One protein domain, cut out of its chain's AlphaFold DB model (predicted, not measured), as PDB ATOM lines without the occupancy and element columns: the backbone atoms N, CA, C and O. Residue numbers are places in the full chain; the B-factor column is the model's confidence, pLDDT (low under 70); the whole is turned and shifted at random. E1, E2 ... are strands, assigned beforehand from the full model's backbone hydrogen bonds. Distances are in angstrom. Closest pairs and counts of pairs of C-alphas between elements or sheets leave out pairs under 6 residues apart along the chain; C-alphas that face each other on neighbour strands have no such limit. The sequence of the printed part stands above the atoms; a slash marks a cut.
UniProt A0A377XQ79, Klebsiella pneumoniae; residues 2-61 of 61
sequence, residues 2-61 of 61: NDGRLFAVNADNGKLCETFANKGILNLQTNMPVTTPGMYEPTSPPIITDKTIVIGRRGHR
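What this domain is: This is residues 2 to 61 of the 61 residues of a protein of Klebsiella pneumoniae (UniProt A0A377XQ79). The model has little regular structure: a tiny two-stranded hairpin, E1 and E2, with a large loop, residues 8 to 24, at one end. Beyond E2 a long stretch, residues 28 to 61, swings away and folds back on itself at a second small hairpin, where residues 48 to 53 stick out. The printed part has 60 residues with no named helix and two named strands, E1 then E2, antiparallel; the class is all strand, though these hold only 6 residues. It is only just loose, close to compact, with a radius of gyration of the C-alphas of 12.6 A, and elongated, spanning 39 by 21 by 17 A.

Where its parts are: E1, residues 5 to 7, is 6.5 A long and begins at C-alpha 5 (68.919, 109.977, 148.006). E2, residues 25 to 27, is 6.6 A long and ends at C-alpha 27 (73.302, 108.781, 148.815).

How they stand to each other: E1 and E2 form a hairpin, antiparallel at 159 degrees. C-alphas 5 and 27 face each other at 4.6 A. N 6 and O 26 are within hydrogen-bond range at 2.8 A. Residues 47 to 48 pair antiparallel with residues 53 to 54.

The domain as a whole: The farthest C-alphas, of Asp 12 and Arg 61, are 40.3 A apart. The printed part has no cut, and E1 to E2 is a long link. Residues 2, 31 to 45 and 56 to 61 have pLDDT under 70.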
ATOM      1  N   ASN A   2      61.137 109.524 152.495       61.47
ATOM      2  CA  ASN A   2      62.389 109.725 151.755       61.47
ATOM      3  C   ASN A   2      63.468 108.732 152.232       61.47
ATOM      4  O   ASN A   2      63.601 108.497 153.434       61.47
ATOM      5  N   ASP A   3      64.229 108.162 151.299       70.25
ATOM      6  CA  ASP A   3      65.326 107.219 151.558       70.25
ATOM      7  C   ASP A   3      66.706 107.903 151.607       70.25
ATOM      8  O   ASP A   3      67.735 107.241 151.692       70.25
ATOM      9  N   GLY A   4      66.741 109.239 151.585       76.94
ATOM     10  CA  GLY A   4      67.969 110.022 151.726       76.94
ATOM     11  C   GLY A   4      68.821 110.088 150.460       76.94
ATOM     12  O   GLY A   4      69.989 110.473 150.531       76.94
ATOM     13  N   ARG A   5      68.259 109.751 149.294       85.94
ATOM     14  CA  ARG A   5      68.919 109.977 148.006       85.94
ATOM     15  C   ARG A   5      68.625 111.373 147.456       85.94
ATOM     16  O   ARG A   5      67.487 111.834 147.450       85.94
ATOM     17  N   LEU A   6      69.671 112.027 146.961       86.00
ATOM     18  CA  LEU A   6      69.603 113.253 146.174       86.00
ATOM     19  C   LEU A   6      69.734 112.904 144.690       86.00
ATOM     20  O   LEU A   6      70.672 112.206 144.303       86.00
ATOM     21  N   PHE A   7      68.821 113.428 143.877       89.75
ATOM     22  CA  PHE A   7      68.791 113.225 142.432       89.75
ATOM     23  C   PHE A   7      69.134 114.531 141.718       89.75
ATOM     24  O   PHE A   7      68.498 115.556 141.962       89.75
ATOM     25  N   ALA A   8      70.119 114.485 140.827       91.50
ATOM     26  CA  ALA A   8      70.407 115.560 139.889       91.50
ATOM     27  C   ALA A   8      69.738 115.238 138.550       91.50
ATOM     28  O   ALA A   8      70.054 114.226 137.922       91.50
ATOM     29  N   VAL A   9      68.816 116.100 138.124       91.88
ATOM     30  CA  VAL A   9      68.078 115.965 136.865       91.88
ATOM     31  C   VAL A   9      68.336 117.165 135.962       91.88
ATOM     32  O   VAL A   9      68.492 118.291 136.432       91.88
ATOM     33  N   ASN A  10      68.387 116.919 134.659       89.56
ATOM     34  CA  ASN A  10      68.469 117.948 133.639       89.56
ATOM     35  C   ASN A  10      67.129 118.702 133.573       89.56
ATOM     36  O   ASN A  10      66.067 118.084 133.493       89.56
ATOM     37  N   ALA A  11      67.190 120.033 133.612       89.56
ATOM     38  CA  ALA A  11      66.004 120.884 133.691       89.56
ATOM     39  C   ALA A  11      65.140 120.862 132.416       89.56
ATOM     40  O   ALA A  11      63.933 121.055 132.502       89.56
ATOM     41  N   ASP A  12      65.738 120.587 131.258       94.06
ATOM     42  CA  ASP A  12      65.056 120.633 129.963       94.06
ATOM     43  C   ASP A  12      64.298 119.336 129.659       94.06
ATOM     44  O   ASP A  12      63.266 119.353 128.990       94.06
ATOM     45  N   ASN A  13      64.820 118.190 130.111       93.50
ATOM     46  CA  ASN A  13      64.312 116.871 129.710       93.50
ATOM     47  C   ASN A  13      64.037 115.891 130.863       93.50
ATOM     48  O   ASN A  13      63.581 114.777 130.608       93.50
ATOM     49  N   GLY A  14      64.336 116.265 132.109       92.56
ATOM     50  CA  GLY A  14      64.093 115.443 133.298       92.56
ATOM     51  C   GLY A  14      64.976 114.196 133.435       92.56
ATOM     52  O   GLY A  14      64.772 113.408 134.358       92.56
ATOM     53  N   LYS A  15      65.957 113.982 132.549       94.81
ATOM     54  CA  LYS A  15      66.893 112.849 132.635       94.81
ATOM     55  C   LYS A  15      67.914 113.067 133.744       94.81
ATOM     56  O   LYS A  15      68.241 114.201 134.080       94.81
ATOM     57  N   LEU A  16      68.462 111.979 134.281       93.56
ATOM     58  CA  LEU A  16      69.536 112.057 135.271       93.56
ATOM     59  C   LEU A  16      70.793 112.700 134.678       93.56
ATOM     60  O   LEU A  16      71.205 112.393 133.559       93.56
ATOM     61  N   CYS A  17      71.432 113.561 135.466       92.75
ATOM     62  CA  CYS A  17      72.740 114.115 135.146       92.75
ATOM     63  C   CYS A  17      73.819 113.063 135.429       92.75
ATOM     64  O   CYS A  17      74.330 112.980 136.544       92.75
ATOM     65  N   GLU A  18      74.181 112.254 134.432       93.25
ATOM     66  CA  GLU A  18      75.108 111.121 134.609       93.25
ATOM     67  C   GLU A  18      76.508 111.519 135.106       93.25
ATOM     68  O   GLU A  18      77.211 110.702 135.698       93.25
ATOM     69  N   THR A  19      76.898 112.780 134.915       92.31
ATOM     70  CA  THR A  19      78.178 113.347 135.359       92.31
ATOM     71  C   THR A  19      78.208 113.736 136.840       92.31
ATOM     72  O   THR A  19      79.267 114.092 137.353       92.31
ATOM     73  N   PHE A  20      77.076 113.681 137.545       89.00
ATOM     74  CA  PHE A  20      76.979 114.019 138.964       89.00
ATOM     75  C   PHE A  20      76.998 112.764 139.847       89.00
ATOM     76  O   PHE A  20      76.207 111.846 139.639       89.00
ATOM     77  N   ALA A  21      77.839 112.753 140.888       89.44
ATOM     78  CA  ALA A  21      77.922 111.674 141.882       89.44
ATOM     79  C   ALA A  21      77.948 110.266 141.239       89.44
ATOM     80  O   ALA A  21      78.771 110.007 140.363       89.44
ATOM     81  N   ASN A  22      77.068 109.348 141.660       90.81
ATOM     82  CA  ASN A  22      76.903 108.047 141.017       90.81
ATOM     83  C   ASN A  22      75.759 108.112 139.996       90.81
ATOM     84  O   ASN A  22      74.603 107.847 140.334       90.81
ATOM     85  N   LYS A  23      76.083 108.486 138.752       92.56
ATOM     86  CA  LYS A  23      75.138 108.549 137.620       92.56
ATOM     87  C   LYS A  23      73.872 109.372 137.916       92.56
ATOM     88  O   LYS A  23      72.757 108.958 137.612       92.56
ATOM     89  N   GLY A  24      74.042 110.533 138.540       90.19
ATOM     90  CA  GLY A  24      72.967 111.459 138.902       90.19
ATOM     91  C   GLY A  24      72.368 111.232 140.286       90.19
ATOM     92  O   GLY A  24      71.455 111.963 140.666       90.19
ATOM     93  N   ILE A  25      72.866 110.259 141.055       91.25
ATOM     94  CA  ILE A  25      72.333 109.915 142.375       91.25
ATOM     95  C   ILE A  25      73.437 110.014 143.428       91.25
ATOM     96  O   ILE A  25      74.495 109.392 143.315       91.25
ATOM     97  N   LEU A  26      73.168 110.768 144.490       87.44
ATOM     98  CA  LEU A  26      74.014 110.851 145.676       87.44
ATOM     99  C   LEU A  26      73.260 110.281 146.880       87.44
ATOM    100  O   LEU A  26      72.166 110.735 147.202       87.44
ATOM    101  N   ASN A  27      73.849 109.301 147.565       86.19
ATOM    102  CA  ASN A  27      73.302 108.781 148.815       86.19
ATOM    103  C   ASN A  27      73.808 109.618 150.002       86.19
ATOM    104  O   ASN A  27      74.972 109.501 150.394       86.19
ATOM    105  N   LEU A  28      72.930 110.435 150.591       81.31
ATOM    106  CA  LEU A  28      73.258 111.321 151.715       81.31
ATOM    107  C   LEU A  28      73.389 110.571 153.047       81.31
ATOM    108  O   LEU A  28      73.853 111.147 154.028       81.31
ATOM    109  N   GLN A  29      72.992 109.299 153.087       76.06
ATOM    110  CA  GLN A  29      73.132 108.430 154.251       76.06
ATOM    111  C   GLN A  29      74.499 107.728 154.312       76.06
ATOM    112  O   GLN A  29      74.786 107.017 155.276       76.06
ATOM    113  N   THR A  30      75.351 107.904 153.297       74.44
ATOM    114  CA  THR A  30      76.708 107.341 153.296       74.44
ATOM    115  C   THR A  30      77.468 107.843 154.528       74.44
ATOM    116  O   THR A  30      77.522 109.046 154.774       74.44
ATOM    117  N   ASN A  31      78.042 106.924 155.312       68.19
ATOM    118  CA  ASN A  31      78.718 107.196 156.590       68.19
ATOM    119  C   ASN A  31      77.823 107.755 157.715       68.19
ATOM    120  O   ASN A  31      78.338 108.276 158.704       68.19
ATOM    121  N   MET A  32      76.496 107.639 157.611       67.31
ATOM    122  CA  MET A  32      75.609 107.931 158.737       67.31
ATOM    123  C   MET A  32      75.408 106.689 159.621       67.31
ATOM    124  O   MET A  32      75.156 105.608 159.095       67.31
ATOM    125  N   PRO A  33      75.448 106.828 160.960       64.56
ATOM    126  CA  PRO A  33      75.259 105.700 161.879       64.56
ATOM    127  C   PRO A  33      73.820 105.161 161.884       64.56
ATOM    128  O   PRO A  33      73.589 104.032 162.302       64.56
ATOM    129  N   VAL A  34      72.851 105.957 161.419       65.94
ATOM    130  CA  VAL A  34      71.437 105.578 161.325       65.94
ATOM    131  C   VAL A  34      70.934 105.909 159.923       65.94
ATOM    132  O   VAL A  34      70.860 107.080 159.549       65.94
ATOM    133  N   THR A  35      70.592 104.876 159.152       64.88
ATOM    134  CA  THR A  35      70.155 104.975 157.746       64.88
ATOM    135  C   THR A  35      68.739 104.440 157.519       64.88
ATOM    136  O   THR A  35      68.281 104.355 156.382       64.88
ATOM    137  N   THR A  36      68.014 104.104 158.591       65.25
ATOM    138  CA  THR A  36      66.655 103.556 158.511       65.25
ATOM    139  C   THR A  36      65.763 104.451 157.640       65.25
ATOM    140  O   THR A  36      65.706 105.662 157.892       65.25
ATOM    141  N   PRO A  37      65.073 103.896 156.622       57.09
ATOM    142  CA  PRO A  37      64.169 104.654 155.765       57.09
ATOM    143  C   PRO A  37      63.191 105.467 156.607       57.09
ATOM    144  O   PRO A  37      62.548 104.926 157.505       57.09
ATOM    145  N   GLY A  38      63.126 106.773 156.345       57.88
ATOM    146  CA  GLY A  38      62.309 107.684 157.136       57.88
ATOM    147  C   GLY A  38      62.979 108.436 158.270       57.88
ATOM    148  O   GLY A  38      62.465 109.460 158.693       57.88
ATOM    149  N   MET A  39      64.150 108.003 158.724       58.62
ATOM    150  CA  MET A  39      64.917 108.756 159.723       58.62
ATOM    151  C   MET A  39      65.759 109.873 159.082       58.62
ATOM    152  O   MET A  39      66.361 110.685 159.784       58.62
ATOM    153  N   TYR A  40      65.807 109.918 157.745       55.75
ATOM    154  CA  TYR A  40      66.387 111.012 156.971       55.75
ATOM    155  C   TYR A  40      65.271 111.888 156.397       55.75
ATOM    156  O   TYR A  40      64.768 111.663 155.294       55.75
ATOM    157  N   GLU A  41      64.886 112.896 157.171       57.22
ATOM    158  CA  GLU A  41      63.879 113.882 156.786       57.22
ATOM    159  C   GLU A  41      64.584 115.204 156.448       57.22
ATOM    160  O   GLU A  41      64.924 115.975 157.353       57.22
ATOM    161  N   PRO A  42      64.868 115.486 155.162       55.69
ATOM    162  CA  PRO A  42      65.269 116.820 154.748       55.69
ATOM    163  C   PRO A  42      64.040 117.719 154.887       55.69
ATOM    164  O   PRO A  42      63.175 117.771 154.019       55.69
ATOM    165  N   THR A  43      63.928 118.379 156.036       56.72
ATOM    166  CA  THR A  43      62.820 119.289 156.362       56.72
ATOM    167  C   THR A  43      62.940 120.638 155.658       56.72
ATOM    168  O   THR A  43      62.014 121.441 155.713       56.72
ATOM    169  N   SER A  44      64.077 120.894 155.006       63.44
ATOM    170  CA  SER A  44      64.369 122.141 154.309       63.44
ATOM    171  C   SER A  44      64.671 121.858 152.837       63.44
ATOM    172  O   SER A  44      65.408 120.908 152.550       63.44
ATOM    173  N   PRO A  45      64.144 122.667 151.899       66.12
ATOM    174  CA  PRO A  45      64.523 122.560 150.497       66.12
ATOM    175  C   PRO A  45      66.041 122.771 150.343       66.12
ATOM    176  O   PRO A  45      66.630 123.557 151.094       66.12
ATOM    177  N   PRO A  46      66.695 122.069 149.400       70.69
ATOM    178  CA  PRO A  46      68.113 122.263 149.134       70.69
ATOM    179  C   PRO A  46      68.376 123.690 148.640       70.69
ATOM    180  O   PRO A  46      67.627 124.214 147.816       70.69
ATOM    181  N   ILE A  47      69.468 124.299 149.107       79.94
ATOM    182  CA  ILE A  47      69.965 125.570 148.566       79.94
ATOM    183  C   ILE A  47      71.052 125.243 147.547       79.94
ATOM    184  O   ILE A  47      72.033 124.571 147.872       79.94
ATOM    185  N   ILE A  48      70.874 125.724 146.319       78.94
ATOM    186  CA  ILE A  48      71.815 125.540 145.214       78.94
ATOM    187  C   ILE A  48      72.481 126.886 144.930       78.94
ATOM    188  O   ILE A  48      71.805 127.885 144.705       78.94
ATOM    189  N   THR A  49      73.809 126.901 144.956       80.69
ATOM    190  CA  THR A  49      74.650 128.015 144.490       80.69
ATOM    191  C   THR A  49      75.416 127.577 143.243       80.69
ATOM    192  O   THR A  49      75.437 126.386 142.929       80.69
ATOM    193  N   ASP A  50      76.125 128.498 142.586       75.19
ATOM    194  CA  ASP A  50      76.910 128.217 141.372       75.19
ATOM    195  C   ASP A  50      77.887 127.038 141.513       75.19
ATOM    196  O   ASP A  50      78.249 126.403 140.524       75.19
ATOM    197  N   LYS A  51      78.357 126.760 142.737       82.62
ATOM    198  CA  LYS A  51      79.400 125.754 142.998       82.62
ATOM    199  C   LYS A  51      79.070 124.780 144.123       82.62
ATOM    200  O   LYS A  51      79.815 123.826 144.337       82.62
ATOM    201  N   THR A  52      78.024 125.029 144.905       82.19
ATOM    202  CA  THR A  52      77.783 124.285 146.147       82.19
ATOM    203  C   THR A  52      76.300 124.039 146.366       82.19
ATOM    204  O   THR A  52      75.480 124.948 146.236       82.19
ATOM    205  N   ILE A  53      75.979 122.803 146.745       81.44
ATOM    206  CA  ILE A  53      74.646 122.384 147.174       81.44
ATOM    207  C   ILE A  53      74.692 122.218 148.693       81.44
ATOM    208  O   ILE A  53      75.499 121.445 149.207       81.44
ATOM    209  N   VAL A  54      73.831 122.940 149.410       81.19
ATOM    210  CA  VAL A  54      73.704 122.847 150.869       81.19
ATOM    211  C   VAL A  54      72.382 122.167 151.208       81.19
ATOM    212  O   VAL A  54      71.312 122.622 150.802       81.19
ATOM    213  N   ILE A  55      72.461 121.074 151.971       78.88
ATOM    214  CA  ILE A  55      71.302 120.301 152.430       78.88
ATOM    215  C   ILE A  55      71.343 120.232 153.953       78.88
ATOM    216  O   ILE A  55      72.260 119.657 154.539       78.88
ATOM    217  N   GLY A  56      70.337 120.822 154.593       68.56
ATOM    218  CA  GLY A  56      70.117 120.693 156.029       68.56
ATOM    219  C   GLY A  56      69.289 119.449 156.345       68.56
ATOM    220  O   GLY A  56      68.312 119.157 155.657       68.56
ATOM    221  N   ARG A  57      69.648 118.737 157.416       66.56
ATOM    222  CA  ARG A  57      68.813 117.679 158.005       66.56
ATOM    223  C   ARG A  57      68.608 117.940 159.487       66.56
ATOM    224  O   ARG A  57      69.504 118.468 160.151       66.56
ATOM    225  N   ARG A  58      67.481 117.488 160.037       61.88
ATOM    226  CA  ARG A  58      67.312 117.430 161.491       61.88
ATOM    227  C   ARG A  58      68.177 116.295 162.044       61.88
ATOM    228  O   ARG A  58      67.924 115.122 161.781       61.88
ATOM    229  N   GLY A  59      69.234 116.637 162.777       56.03
ATOM    230  CA  GLY A  59      70.022 115.660 163.526       56.03
ATOM    231  C   GLY A  59      69.297 115.282 164.815       56.03
ATOM    232  O   GLY A  59      69.025 116.155 165.637       56.03
ATOM    233  N   HIS A  60      68.977 114.003 165.002       54.41
ATOM    234  CA  HIS A  60      68.711 113.481 166.340       54.41
ATOM    235  C   HIS A  60      70.052 113.241 167.035       54.41
ATOM    236  O   HIS A  60      70.908 112.547 166.486       54.41
ATOM    237  N   ARG A  61      70.246 113.924 168.169       47.28
ATOM    238  CA  ARG A  61      71.282 113.586 169.149       47.28
ATOM    239  C   ARG A  61      70.825 112.374 169.940       47.28
ATOM    240  O   ARG A  61      69.600 112.303 170.190       47.28
TER     241      ARG A  61